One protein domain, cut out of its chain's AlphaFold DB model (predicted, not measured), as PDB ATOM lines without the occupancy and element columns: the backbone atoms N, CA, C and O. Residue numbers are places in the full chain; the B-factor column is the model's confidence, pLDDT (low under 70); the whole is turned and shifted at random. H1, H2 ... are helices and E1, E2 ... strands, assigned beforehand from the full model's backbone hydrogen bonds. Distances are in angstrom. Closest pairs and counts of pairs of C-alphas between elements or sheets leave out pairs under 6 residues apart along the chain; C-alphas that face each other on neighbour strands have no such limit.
ATOM      1  N   VAL A  13      34.805 -41.216  35.560       96.94
ATOM      2  CA  VAL A  13      34.489 -40.672  36.881       96.94
ATOM      3  C   VAL A  13      35.171 -41.527  37.931       96.94
ATOM      4  O   VAL A  13      35.021 -42.745  37.934       96.94
ATOM      5  N   LEU A  14      35.881 -40.870  38.843       96.19
ATOM      6  CA  LEU A  14      36.363 -41.447  40.092       96.19
ATOM      7  C   LEU A  14      35.716 -40.669  41.240       96.19
ATOM      8  O   LEU A  14      35.643 -39.442  41.180       96.19
ATOM      9  N   THR A  15      35.239 -41.368  42.267       96.62
ATOM     10  CA  THR A  15      34.591 -40.730  43.426       96.62
ATOM     11  C   THR A  15      35.557 -40.586  44.604       96.62
ATOM     12  O   THR A  15      36.709 -41.027  44.545       96.62
ATOM     13  N   GLY A  16      35.085 -39.999  45.710       96.06
ATOM     14  CA  GLY A  16      35.853 -39.922  46.955       96.06
ATOM     15  C   GLY A  16      36.351 -41.290  47.434       96.06
ATOM     16  O   GLY A  16      37.489 -41.398  47.885       96.06
ATOM     17  N   THR A  17      35.562 -42.354  47.242       96.81
ATOM     18  CA  THR A  17      35.968 -43.722  47.609       96.81
ATOM     19  C   THR A  17      37.209 -44.188  46.836       96.81
ATOM     20  O   THR A  17      38.133 -44.753  47.424       96.81
ATOM     21  N   SER A  18      37.318 -43.841  45.549       94.94
ATOM     22  CA  SER A  18      38.522 -44.079  44.743       94.94
ATOM     23  C   SER A  18      39.722 -43.270  45.240       94.94
ATOM     24  O   SER A  18      40.828 -43.801  45.369       94.94
ATOM     25  N   MET A  19      39.514 -41.987  45.551       95.31
ATOM     26  CA  MET A  19      40.578 -41.101  46.047       95.31
ATOM     27  C   MET A  19      41.121 -41.561  47.408       95.31
ATOM     28  O   MET A  19      42.320 -41.469  47.661       95.31
ATOM     29  N   ALA A  20      40.269 -42.116  48.270       93.56
ATOM     30  CA  ALA A  20      40.673 -42.659  49.565       93.56
ATOM     31  C   ALA A  20      41.417 -44.008  49.467       93.56
ATOM     32  O   ALA A  20      42.094 -44.399  50.427       93.56
ATOM     33  N   ARG A  21      41.302 -44.709  48.328       90.06
ATOM     34  CA  ARG A  21      41.854 -46.052  48.097       90.06
ATOM     35  C   ARG A  21      43.242 -46.039  47.460       90.06
ATOM     36  O   ARG A  21      44.116 -46.784  47.892       90.06
ATOM     37  N   TYR A  22      43.453 -45.261  46.401       89.12
ATOM     38  CA  TYR A  22      44.705 -45.330  45.640       89.12
ATOM     39  C   TYR A  22      45.856 -44.650  46.382       89.12
ATOM     40  O   TYR A  22      45.761 -43.472  46.716       89.12
ATOM     41  N   GLY A  23      46.970 -45.368  46.572       86.38
ATOM     42  CA  GLY A  23      48.113 -44.931  47.389       86.38
ATOM     43  C   GLY A  23      48.618 -43.516  47.090       86.38
ATOM     44  O   GLY A  23      48.900 -42.763  48.015       86.38
ATOM     45  N   GLY A  24      48.656 -43.118  45.813       89.06
ATOM     46  CA  GLY A  24      49.071 -41.767  45.417       89.06
ATOM     47  C   GLY A  24      48.179 -40.653  45.980       89.06
ATOM     48  O   GLY A  24      48.693 -39.630  46.419       89.06
ATOM     49  N   PHE A  25      46.860 -40.860  46.026       92.12
ATOM     50  CA  PHE A  25      45.909 -39.906  46.608       92.12
ATOM     51  C   PHE A  25      45.783 -40.088  48.124       92.12
ATOM     52  O   PHE A  25      45.776 -39.115  48.873       92.12
ATOM     53  N   ALA A  26      45.769 -41.338  48.584       90.62
ATOM     54  CA  ALA A  26      45.676 -41.713  49.989       90.62
ATOM     55  C   ALA A  26      46.863 -41.229  50.843       90.62
ATOM     56  O   ALA A  26      46.717 -41.120  52.061       90.62
ATOM     57  N   ALA A  27      48.014 -40.948  50.223       93.38
ATOM     58  CA  ALA A  27      49.195 -40.381  50.871       93.38
ATOM     59  C   ALA A  27      49.159 -38.845  50.993       93.38
ATOM     60  O   ALA A  27      50.045 -38.260  51.618       93.38
ATOM     61  N   MET A  28      48.179 -38.168  50.387       96.00
ATOM     62  CA  MET A  28      48.080 -36.709  50.447       96.00
ATOM     63  C   MET A  28      47.558 -36.237  51.814       96.00
ATOM     64  O   MET A  28      46.736 -36.927  52.420       96.00
ATOM     65  N   PRO A  29      47.941 -35.033  52.289       96.00
ATOM     66  CA  PRO A  29      47.515 -34.528  53.600       96.00
ATOM     67  C   PRO A  29      45.992 -34.486  53.805       96.00
ATOM     68  O   PRO A  29      45.514 -34.676  54.918       96.00
ATOM     69  N   ALA A  30      45.227 -34.267  52.731       95.19
ATOM     70  CA  ALA A  30      43.766 -34.189  52.770       95.19
ATOM     71  C   ALA A  30      43.062 -35.557  52.885       95.19
ATOM     72  O   ALA A  30      41.850 -35.602  53.088       95.19
ATOM     73  N   ALA A  31      43.786 -36.677  52.761       95.75
ATOM     74  CA  ALA A  31      43.180 -38.006  52.726       95.75
ATOM     75  C   ALA A  31      42.459 -38.374  54.032       95.75
ATOM     76  O   ALA A  31      41.455 -39.080  53.992       95.75
ATOM     77  N   THR A  32      42.945 -37.900  55.185       95.50
ATOM     78  CA  THR A  32      42.285 -38.138  56.479       95.50
ATOM     79  C   THR A  32      40.923 -37.454  56.534       95.50
ATOM     80  O   THR A  32      39.928 -38.124  56.785       95.50
ATOM     81  N   THR A  33      40.861 -36.162  56.201       97.44
ATOM     82  CA  THR A  33      39.605 -35.397  56.178       97.44
ATOM     83  C   THR A  33      38.599 -35.987  55.194       97.44
ATOM     84  O   THR A  33      37.429 -36.129  55.527       97.44
ATOM     85  N   LEU A  34      39.052 -36.418  54.011       96.88
ATOM     86  CA  LEU A  34      38.182 -37.095  53.048       96.88
ATOM     87  C   LEU A  34      37.593 -38.398  53.613       96.88
ATOM     88  O   LEU A  34      36.430 -38.701  53.376       96.88
ATOM     89  N   ARG A  35      38.384 -39.190  54.349       96.00
ATOM     90  CA  ARG A  35      37.885 -40.430  54.963       96.00
ATOM     91  C   ARG A  35      36.843 -40.158  56.041       96.00
ATOM     92  O   ARG A  35      35.873 -40.902  56.113       96.00
ATOM     93  N   GLU A  36      37.036 -39.120  56.849       97.44
ATOM     94  CA  GLU A  36      36.061 -38.696  57.860       97.44
ATOM     95  C   GLU A  36      34.740 -38.276  57.201       97.44
ATOM     96  O   GLU A  36      33.685 -38.783  57.573       97.44
ATOM     97  N   GLU A  37      34.797 -37.461  56.145       97.88
ATOM     98  CA  GLU A  37      33.609 -37.053  55.387       97.88
ATOM     99  C   GLU A  37      32.881 -38.253  54.760       97.88
ATOM    100  O   GLU A  37      31.660 -38.365  54.867       97.88
ATOM    101  N   LEU A  38      33.613 -39.192  54.149       97.56
ATOM    102  CA  LEU A  38      33.029 -40.417  53.590       97.56
ATOM    103  C   LEU A  38      32.406 -41.308  54.669       97.56
ATOM    104  O   LEU A  38      31.403 -41.966  54.410       97.56
ATOM    105  N   GLN A  39      32.976 -41.340  55.873       97.62
ATOM    106  CA  GLN A  39      32.441 -42.128  56.983       97.62
ATOM    107  C   GLN A  39      31.096 -41.591  57.480       97.62
ATOM    108  O   GLN A  39      30.263 -42.379  57.932       97.62
ATOM    109  N   GLU A  40      30.888 -40.279  57.387       97.88
ATOM    110  CA  GLU A  40      29.633 -39.619  57.745       97.88
ATOM    111  C   GLU A  40      28.597 -39.684  56.616       97.88
ATOM    112  O   GLU A  40      27.429 -39.974  56.869       97.88
ATOM    113  N   SER A  41      29.019 -39.420  55.377       96.75
ATOM    114  CA  SER A  41      28.121 -39.277  54.224       96.75
ATOM    115  C   SER A  41      27.804 -40.590  53.509       96.75
ATOM    116  O   SER A  41      26.680 -40.776  53.054       96.75
ATOM    117  N   GLU A  42      28.768 -41.507  53.424       97.25
ATOM    118  CA  GLU A  42      28.700 -42.716  52.597       97.25
ATOM    119  C   GLU A  42      29.154 -43.992  53.350       97.25
ATOM    120  O   GLU A  42      29.940 -44.790  52.820       97.25
ATOM    121  N   PRO A  43      28.675 -44.246  54.588       97.44
ATOM    122  CA  PRO A  43      29.148 -45.370  55.403       97.44
ATOM    123  C   PRO A  43      28.897 -46.736  54.748       97.44
ATOM    124  O   PRO A  43      29.674 -47.669  54.941       97.44
ATOM    125  N   GLU A  44      27.837 -46.859  53.949       97.94
ATOM    126  CA  GLU A  44      27.478 -48.092  53.243       97.94
ATOM    127  C   GLU A  44      28.505 -48.432  52.153       97.94
ATOM    128  O   GLU A  44      28.905 -49.589  52.021       97.94
ATOM    129  N   LEU A  45      28.988 -47.422  51.413       97.94
ATOM    130  CA  LEU A  45      30.035 -47.598  50.403       97.94
ATOM    131  C   LEU A  45      31.368 -47.992  51.046       97.94
ATOM    132  O   LEU A  45      32.089 -48.837  50.513       97.94
ATOM    133  N   LEU A  46      31.696 -47.428  52.212       97.00
ATOM    134  CA  LEU A  46      32.874 -47.858  52.966       97.00
ATOM    135  C   LEU A  46      32.726 -49.297  53.478       97.00
ATOM    136  O   LEU A  46      33.686 -50.067  53.422       97.00
ATOM    137  N   GLY A  47      31.524 -49.678  53.918       96.44
ATOM    138  CA  GLY A  47      31.222 -51.014  54.431       96.44
ATOM    139  C   GLY A  47      31.466 -52.144  53.426       96.44
ATOM    140  O   GLY A  47      31.855 -53.237  53.830       96.44
ATOM    141  N   CYS A  48      31.302 -51.884  52.125       96.62
ATOM    142  CA  CYS A  48      31.596 -52.848  51.057       96.62
ATOM    143  C   CYS A  48      32.935 -52.598  50.340       96.62
ATOM    144  O   CYS A  48      33.186 -53.172  49.277       96.62
ATOM    145  N   ILE A  49      33.802 -51.744  50.900       96.25
ATOM    146  CA  ILE A  49      35.100 -51.374  50.313       96.25
ATOM    147  C   ILE A  49      34.915 -50.931  48.848       96.25
ATOM    148  O   ILE A  49      35.568 -51.422  47.916       96.25
ATOM    149  N   ALA A  50      33.950 -50.035  48.633       97.19
ATOM    150  CA  ALA A  50      33.667 -49.496  47.318       97.19
ATOM    151  C   ALA A  50      34.873 -48.719  46.779       97.19
ATOM    152  O   ALA A  50      35.547 -47.969  47.480       97.19
ATOM    153  N   ASN A  51      35.106 -48.881  45.491       96.44
ATOM    154  CA  ASN A  51      35.881 -47.998  44.643       96.44
ATOM    155  C   ASN A  51      34.926 -47.544  43.540       96.44
ATOM    156  O   ASN A  51      35.068 -47.924  42.382       96.44
ATOM    157  N   LEU A  52      33.888 -46.801  43.931       97.44
ATOM    158  CA  LEU A  52      32.833 -46.399  43.013       97.44
ATOM    159  C   LEU A  52      33.418 -45.451  41.964       97.44
ATOM    160  O   LEU A  52      33.821 -44.322  42.248       97.44
ATOM    161  N   MET A  53      33.441 -45.932  40.739       97.00
ATOM    162  CA  MET A  53      33.909 -45.274  39.542       97.00
ATOM    163  C   MET A  53      32.974 -45.623  38.388       97.00
ATOM    164  O   MET A  53      32.145 -46.540  38.448       97.00
ATOM    165  N   ALA A  54      33.097 -44.854  37.316       97.50
ATOM    166  CA  ALA A  54      32.315 -45.082  36.125       97.50
ATOM    167  C   ALA A  54      33.124 -44.781  34.880       97.50
ATOM    168  O   ALA A  54      33.862 -43.797  34.833       97.50
ATOM    169  N   THR A  55      32.951 -45.601  33.851       97.25
ATOM    170  CA  THR A  55      33.515 -45.311  32.536       97.25
ATOM    171  C   THR A  55      32.553 -45.698  31.427       97.25
ATOM    172  O   THR A  55      31.872 -46.725  31.503       97.25
ATOM    173  N   GLY A  56      32.431 -44.826  30.431       96.62
ATOM    174  CA  GLY A  56      31.594 -45.066  29.266       96.62
ATOM    175  C   GLY A  56      32.248 -46.032  28.282       96.62
ATOM    176  O   GLY A  56      33.467 -46.172  28.219       96.62
ATOM    177  N   THR A  57      31.411 -46.701  27.497       93.56
ATOM    178  CA  THR A  57      31.793 -47.420  26.282       93.56
ATOM    179  C   THR A  57      30.728 -47.256  25.202       93.56
ATOM    180  O   THR A  57      29.655 -46.671  25.417       93.56
ATOM    181  N   ARG A  58      31.017 -47.813  24.020       91.94
ATOM    182  CA  ARG A  58      30.045 -47.973  22.929       91.94
ATOM    183  C   ARG A  58      28.796 -48.724  23.369       91.94
ATOM    184  O   ARG A  58      27.703 -48.381  22.938       91.94
ATOM    185  N   ASP A  59      28.964 -49.699  24.257       92.50
ATOM    186  CA  ASP A  59      27.911 -50.640  24.645       92.50
ATOM    187  C   ASP A  59      27.199 -50.251  25.950       92.50
ATOM    188  O   ASP A  59      26.230 -50.896  26.351       92.50
ATOM    189  N   GLY A  60      27.654 -49.198  26.636       96.25
ATOM    190  CA  GLY A  60      26.993 -48.700  27.835       96.25
ATOM    191  C   GLY A  60      27.921 -47.970  28.798       96.25
ATOM    192  O   GLY A  60      28.827 -47.245  28.401       96.25
ATOM    193  N   LEU A  61      27.628 -48.120  30.085       97.12
ATOM    194  CA  LEU A  61      28.354 -47.540  31.205       97.12
ATOM    195  C   LEU A  61      28.794 -48.660  32.150       97.12
ATOM    196  O   LEU A  61      27.956 -49.421  32.657       97.12
ATOM    197  N   PHE A  62      30.095 -48.749  32.397       97.00
ATOM    198  CA  PHE A  62      30.650 -49.516  33.501       97.00
ATOM    199  C   PHE A  62      30.429 -48.743  34.799       97.00
ATOM    200  O   PHE A  62      30.737 -47.556  34.865       97.00
ATOM    201  N   LEU A  63      29.879 -49.419  35.805       96.75
ATOM    202  CA  LEU A  63      29.681 -48.911  37.161       96.75
ATOM    203  C   LEU A  63      30.205 -49.957  38.132       96.75
ATOM    204  O   LEU A  63      29.911 -51.144  37.979       96.75
ATOM    205  N   GLY A  64      30.963 -49.512  39.118       95.50
ATOM    206  CA  GLY A  64      31.612 -50.369  40.095       95.50
ATOM    207  C   GLY A  64      32.898 -49.717  40.576       95.50
ATOM    208  O   GLY A  64      33.149 -48.582  40.219       95.50
ATOM    209  N   ASP A  65      33.726 -50.375  41.362       96.06
ATOM    210  CA  ASP A  65      33.545 -51.716  41.913       96.06
ATOM    211  C   ASP A  65      33.548 -51.703  43.448       96.06
ATOM    212  O   ASP A  65      33.516 -50.653  44.085       96.06
ATOM    213  N   SER A  66      33.499 -52.886  44.046       96.12
ATOM    214  CA  SER A  66      33.579 -53.130  45.488       96.12
ATOM    215  C   SER A  66      34.546 -54.275  45.736       96.12
ATOM    216  O   SER A  66      34.769 -55.101  44.848       96.12
ATOM    217  N   HIS A  67      35.085 -54.362  46.947       95.19
ATOM    218  CA  HIS A  67      36.103 -55.351  47.275       95.19
ATOM    219  C   HIS A  67      35.707 -56.187  48.484       95.19
ATOM    220  O   HIS A  67      35.170 -55.690  49.468       95.19
ATOM    221  N   ALA A  68      36.035 -57.473  48.418       94.19
ATOM    222  CA  ALA A  68      35.963 -58.382  49.546       94.19
ATOM    223  C   ALA A  68      37.167 -59.318  49.487       94.19
ATOM    224  O   ALA A  68      37.477 -59.878  48.433       94.19
ATOM    225  N   TYR A  69      37.829 -59.495  50.625       93.19
ATOM    226  CA  TYR A  69      39.020 -60.329  50.743       93.19
ATOM    227  C   TYR A  69      38.708 -61.539  51.614       93.19
ATOM    228  O   TYR A  69      38.143 -61.420  52.699       93.19
ATOM    229  N   SER A  70      39.049 -62.724  51.118       93.56
ATOM    230  CA  SER A  70      38.831 -63.989  51.813       93.56
ATOM    231  C   SER A  70      39.831 -65.025  51.319       93.56
ATOM    232  O   SER A  70      40.144 -65.072  50.132       93.56
ATOM    233  N   LEU A  71      40.272 -65.906  52.219       94.19
ATOM    234  CA  LEU A  71      41.062 -67.090  51.861       94.19
ATOM    235  C   LEU A  71      40.246 -68.108  51.049       94.19
ATOM    236  O   LEU A  71      40.809 -68.949  50.354       94.19
ATOM    237  N   SER A  72      38.915 -68.049  51.140       93.12
ATOM    238  CA  SER A  72      37.999 -68.925  50.410       93.12
ATOM    239  C   SER A  72      36.772 -68.125  49.947       93.12
ATOM    240  O   SER A  72      35.741 -68.114  50.623       93.12
ATOM    241  N   PRO A  73      36.878 -67.373  48.834       91.69
ATOM    242  CA  PRO A  73      35.779 -66.549  48.346       91.69
ATOM    243  C   PRO A  73      34.668 -67.401  47.710       91.69
ATOM    244  O   PRO A  73      34.931 -68.359  46.971       91.69
ATOM    245  N   THR A  74      33.410 -67.003  47.912       90.75
ATOM    246  CA  THR A  74      32.231 -67.612  47.269       90.75
ATOM    247  C   THR A  74      32.070 -67.099  45.832       90.75
ATOM    248  O   THR A  74      32.488 -65.974  45.528       90.75
ATOM    249  N   PRO A  75      31.580 -67.918  44.880       89.94
ATOM    250  CA  PRO A  75      31.515 -67.542  43.459       89.94
ATOM    251  C   PRO A  75      30.335 -66.627  43.127       89.94
ATOM    252  O   PRO A  75      30.092 -66.368  41.951       89.94
ATOM    253  N   PHE A  76      29.590 -66.200  44.143       93.19
ATOM    254  CA  PHE A  76      28.373 -65.429  43.992       93.19
ATOM    255  C   PHE A  76      28.639 -63.963  44.300       93.19
ATOM    256  O   PHE A  76      29.477 -63.622  45.133       93.19
ATOM    257  N   MET A  77      27.901 -63.113  43.599       93.12
ATOM    258  CA  MET A  77      27.885 -61.683  43.829       93.12
ATOM    259  C   MET A  77      26.825 -61.379  44.878       93.12
ATOM    260  O   MET A  77      25.692 -61.849  44.762       93.12
ATOM    261  N   GLU A  78      27.181 -60.555  45.855       94.62
ATOM    262  CA  GLU A  78      26.236 -60.065  46.852       94.62
ATOM    263  C   GLU A  78      25.277 -59.057  46.205       94.62
ATOM    264  O   GLU A  78      25.702 -58.014  45.694       94.62
ATOM    265  N   ALA A  79      23.983 -59.385  46.201       95.81
ATOM    266  CA  ALA A  79      22.952 -58.589  45.537       95.81
ATOM    267  C   ALA A  79      22.886 -57.163  46.102       95.81
ATOM    268  O   ALA A  79      22.956 -56.207  45.331       95.81
ATOM    269  N   ASP A  80      22.879 -57.028  47.429       97.12
ATOM    270  CA  ASP A  80      22.790 -55.741  48.129       97.12
ATOM    271  C   ASP A  80      23.960 -54.809  47.777       97.12
ATOM    272  O   ASP A  80      23.778 -53.609  47.578       97.12
ATOM    273  N   THR A  81      25.170 -55.359  47.616       97.31
ATOM    274  CA  THR A  81      26.340 -54.567  47.196       97.31
ATOM    275  C   THR A  81      26.184 -54.082  45.755       97.31
ATOM    276  O   THR A  81      26.457 -52.921  45.452       97.31
ATOM    277  N   ALA A  82      25.708 -54.946  44.854       96.88
ATOM    278  CA  ALA A  82      25.459 -54.564  43.468       96.88
ATOM    279  C   ALA A  82      24.341 -53.513  43.345       96.88
ATOM    280  O   ALA A  82      24.423 -52.629  42.491       96.88
ATOM    281  N   GLU A  83      23.306 -53.602  44.181       97.56
ATOM    282  CA  GLU A  83      22.216 -52.627  44.250       97.56
ATOM    283  C   GLU A  83      22.690 -51.280  44.794       97.56
ATOM    284  O   GLU A  83      22.389 -50.252  44.187       97.56
ATOM    285  N   LEU A  84      23.508 -51.275  45.849       98.00
ATOM    286  CA  LEU A  84      24.115 -50.062  46.396       98.00
ATOM    287  C   LEU A  84      24.968 -49.327  45.352       98.00
ATOM    288  O   LEU A  84      24.778 -48.131  45.124       98.00
ATOM    289  N   LEU A  85      25.879 -50.039  44.676       97.94
ATOM    290  CA  LEU A  85      26.731 -49.450  43.636       97.94
ATOM    291  C   LEU A  85      25.909 -48.940  42.448       97.94
ATOM    292  O   LEU A  85      26.213 -47.883  41.894       97.94
ATOM    293  N   LEU A  86      24.863 -49.673  42.054       98.06
ATOM    294  CA  LEU A  86      23.952 -49.242  40.999       98.06
ATOM    295  C   LEU A  86      23.213 -47.967  41.399       98.06
ATOM    296  O   LEU A  86      23.125 -47.054  40.583       98.06
ATOM    297  N   HIS A  87      22.693 -47.901  42.623       97.62
ATOM    298  CA  HIS A  87      21.954 -46.754  43.131       97.62
ATOM    299  C   HIS A  87      22.845 -45.508  43.202       97.62
ATOM    300  O   HIS A  87      22.563 -44.532  42.507       97.62
ATOM    301  N   ARG A  88      23.978 -45.575  43.912       97.44
ATOM    302  CA  ARG A  88      24.927 -44.454  44.035       97.44
ATOM    303  C   ARG A  88      25.523 -44.045  42.689       97.44
ATOM    304  O   ARG A  88      25.613 -42.864  42.366       97.44
ATOM    305  N   GLY A  89      25.871 -45.020  41.849       97.12
ATOM    306  CA  GLY A  89      26.331 -44.759  40.486       97.12
ATOM    307  C   GLY A  89      25.271 -44.071  39.623       97.12
ATOM    308  O   GLY A  89      25.594 -43.204  38.815       97.12
ATOM    309  N   SER A  90      23.998 -44.414  39.808       97.25
ATOM    310  CA  SER A  90      22.885 -43.796  39.084       97.25
ATOM    311  C   SER A  90      22.642 -42.354  39.512       97.25
ATOM    312  O   SER A  90      22.339 -41.531  38.652       97.25
ATOM    313  N   GLU A  91      22.837 -42.020  40.789       97.06
ATOM    314  CA  GLU A  91      22.732 -40.644  41.292       97.06
ATOM    315  C   GLU A  91      23.766 -39.718  40.639       97.06
ATOM    316  O   GLU A  91      23.402 -38.638  40.175       97.06
ATOM    317  N   ILE A  92      25.017 -40.176  40.481       96.12
ATOM    318  CA  ILE A  92      26.094 -39.421  39.803       96.12
ATOM    319  C   ILE A  92      25.667 -38.970  38.401       96.12
ATOM    320  O   ILE A  92      25.995 -37.869  37.956       96.12
ATOM    321  N   PHE A  93      24.931 -39.823  37.692       96.00
ATOM    322  CA  PHE A  93      24.524 -39.568  36.317       96.00
ATOM    323  C   PHE A  93      23.073 -39.109  36.174       96.00
ATOM    324  O   PHE A  93      22.664 -38.807  35.051       96.00
ATOM    325  N   GLY A  94      22.299 -39.035  37.260       96.44
ATOM    326  CA  GLY A  94      20.863 -38.749  37.238       96.44
ATOM    327  C   GLY A  94      20.070 -39.787  36.438       96.44
ATOM    328  O   GLY A  94      19.399 -39.433  35.467       96.44
TER     329      GLY A  94
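Overview. This is residues 13 to 94 of the 155 residues of the protein "TIGR03364 family FAD-dependent oxidoreductase" of Corynebacterium sp. (UniProt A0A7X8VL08). What would one see first? A hairpin of two long strands, E1 and E2, has the long helix H5 packed over one face, while H1 packs beside E1 and H2 and H3 gather round H1. H4 comes between H3 and E1 along the chain, and residues 70 to 77 stick out as a free loop. What is it made of, and how large is it? The printed part has 82 residues with five named helices and two named strands, in the order H1 H2 H3 H4 E1 E2 H5; the sheet, order E1 - E2, is antiparallel, and the class is mixed, helices and strands. It is compact, with a radius of gyration of the C-alphas of 13.6 A and spans of 37 by 35 by 23 A.

Arrangement. How do the first helices stand? H1, residues 16 to 21, touches H3, residues 31 to 41, at a steep tilt of 49 degrees, opposite ways; their closest C-alphas, of Ala 20 and Ala 31, are 6.2 A apart. H1 and H2, residues 23 to 26, touch only at the corner, and only just, with 3 pairs of C-alphas within 8 A, the closest those of Ala 20 and Ala 26, 5.1 A apart. What pairs with what? E1, residues 50 to 57, and E2, residues 60 to 66, are a hairpin, antiparallel at 165 degrees, with N 53 and O 64 at 2.7 A and N 62 and O 55 at 2.8 A, within hydrogen-bond range. Residues 13 to 14 pair with residues 53 to 54 of E1, antiparallel, and the closest C-alphas of H1 and E1, of Ser 18 and Asn 51, are 4.7 A apart. Where is the last helix? The closest C-alphas of E2 and H5, residues 79 to 93, are those of Gly 64 and Leu 85, 6.1 A apart. With residues 84 to 85 alone, H5 only just touches H4, residues 43 to 47, in 3 pairs of C-alphas within 8 A, the closest those of Leu 45 and Leu 84, 7.6 A. H1 and H5 are apart. How complete are the helix backbones? Every O i to N i+4 pair is within hydrogen-bond range in H1, H3 and H4, and 10 of 11 are in H5; H2 is too short for such a pair.

Along the chain. Where does the first helix begin? C-alpha 16 of H1 is at (35.853, -39.922, 46.955). How long are the longer elements? From first to last C-alpha H3 measures 15.2 A, E1 21.2 A, E2 19.4 A and H5 21.2 A. Where does the last helix end? C-alpha 93 of H5 is at (24.524, -39.568, 36.317).

Size, cuts and confidence. How far does it reach? The two C-alphas farthest apart, of Pro 29 and Asp 59, are 38.5 A apart. Which link is long? E2 to H5, with 12 residues, is long; the other links are tight. Is anything missing or uncertain? The printed part has no cut, its mean pLDDT is 95.5, and no printed residue is under 70.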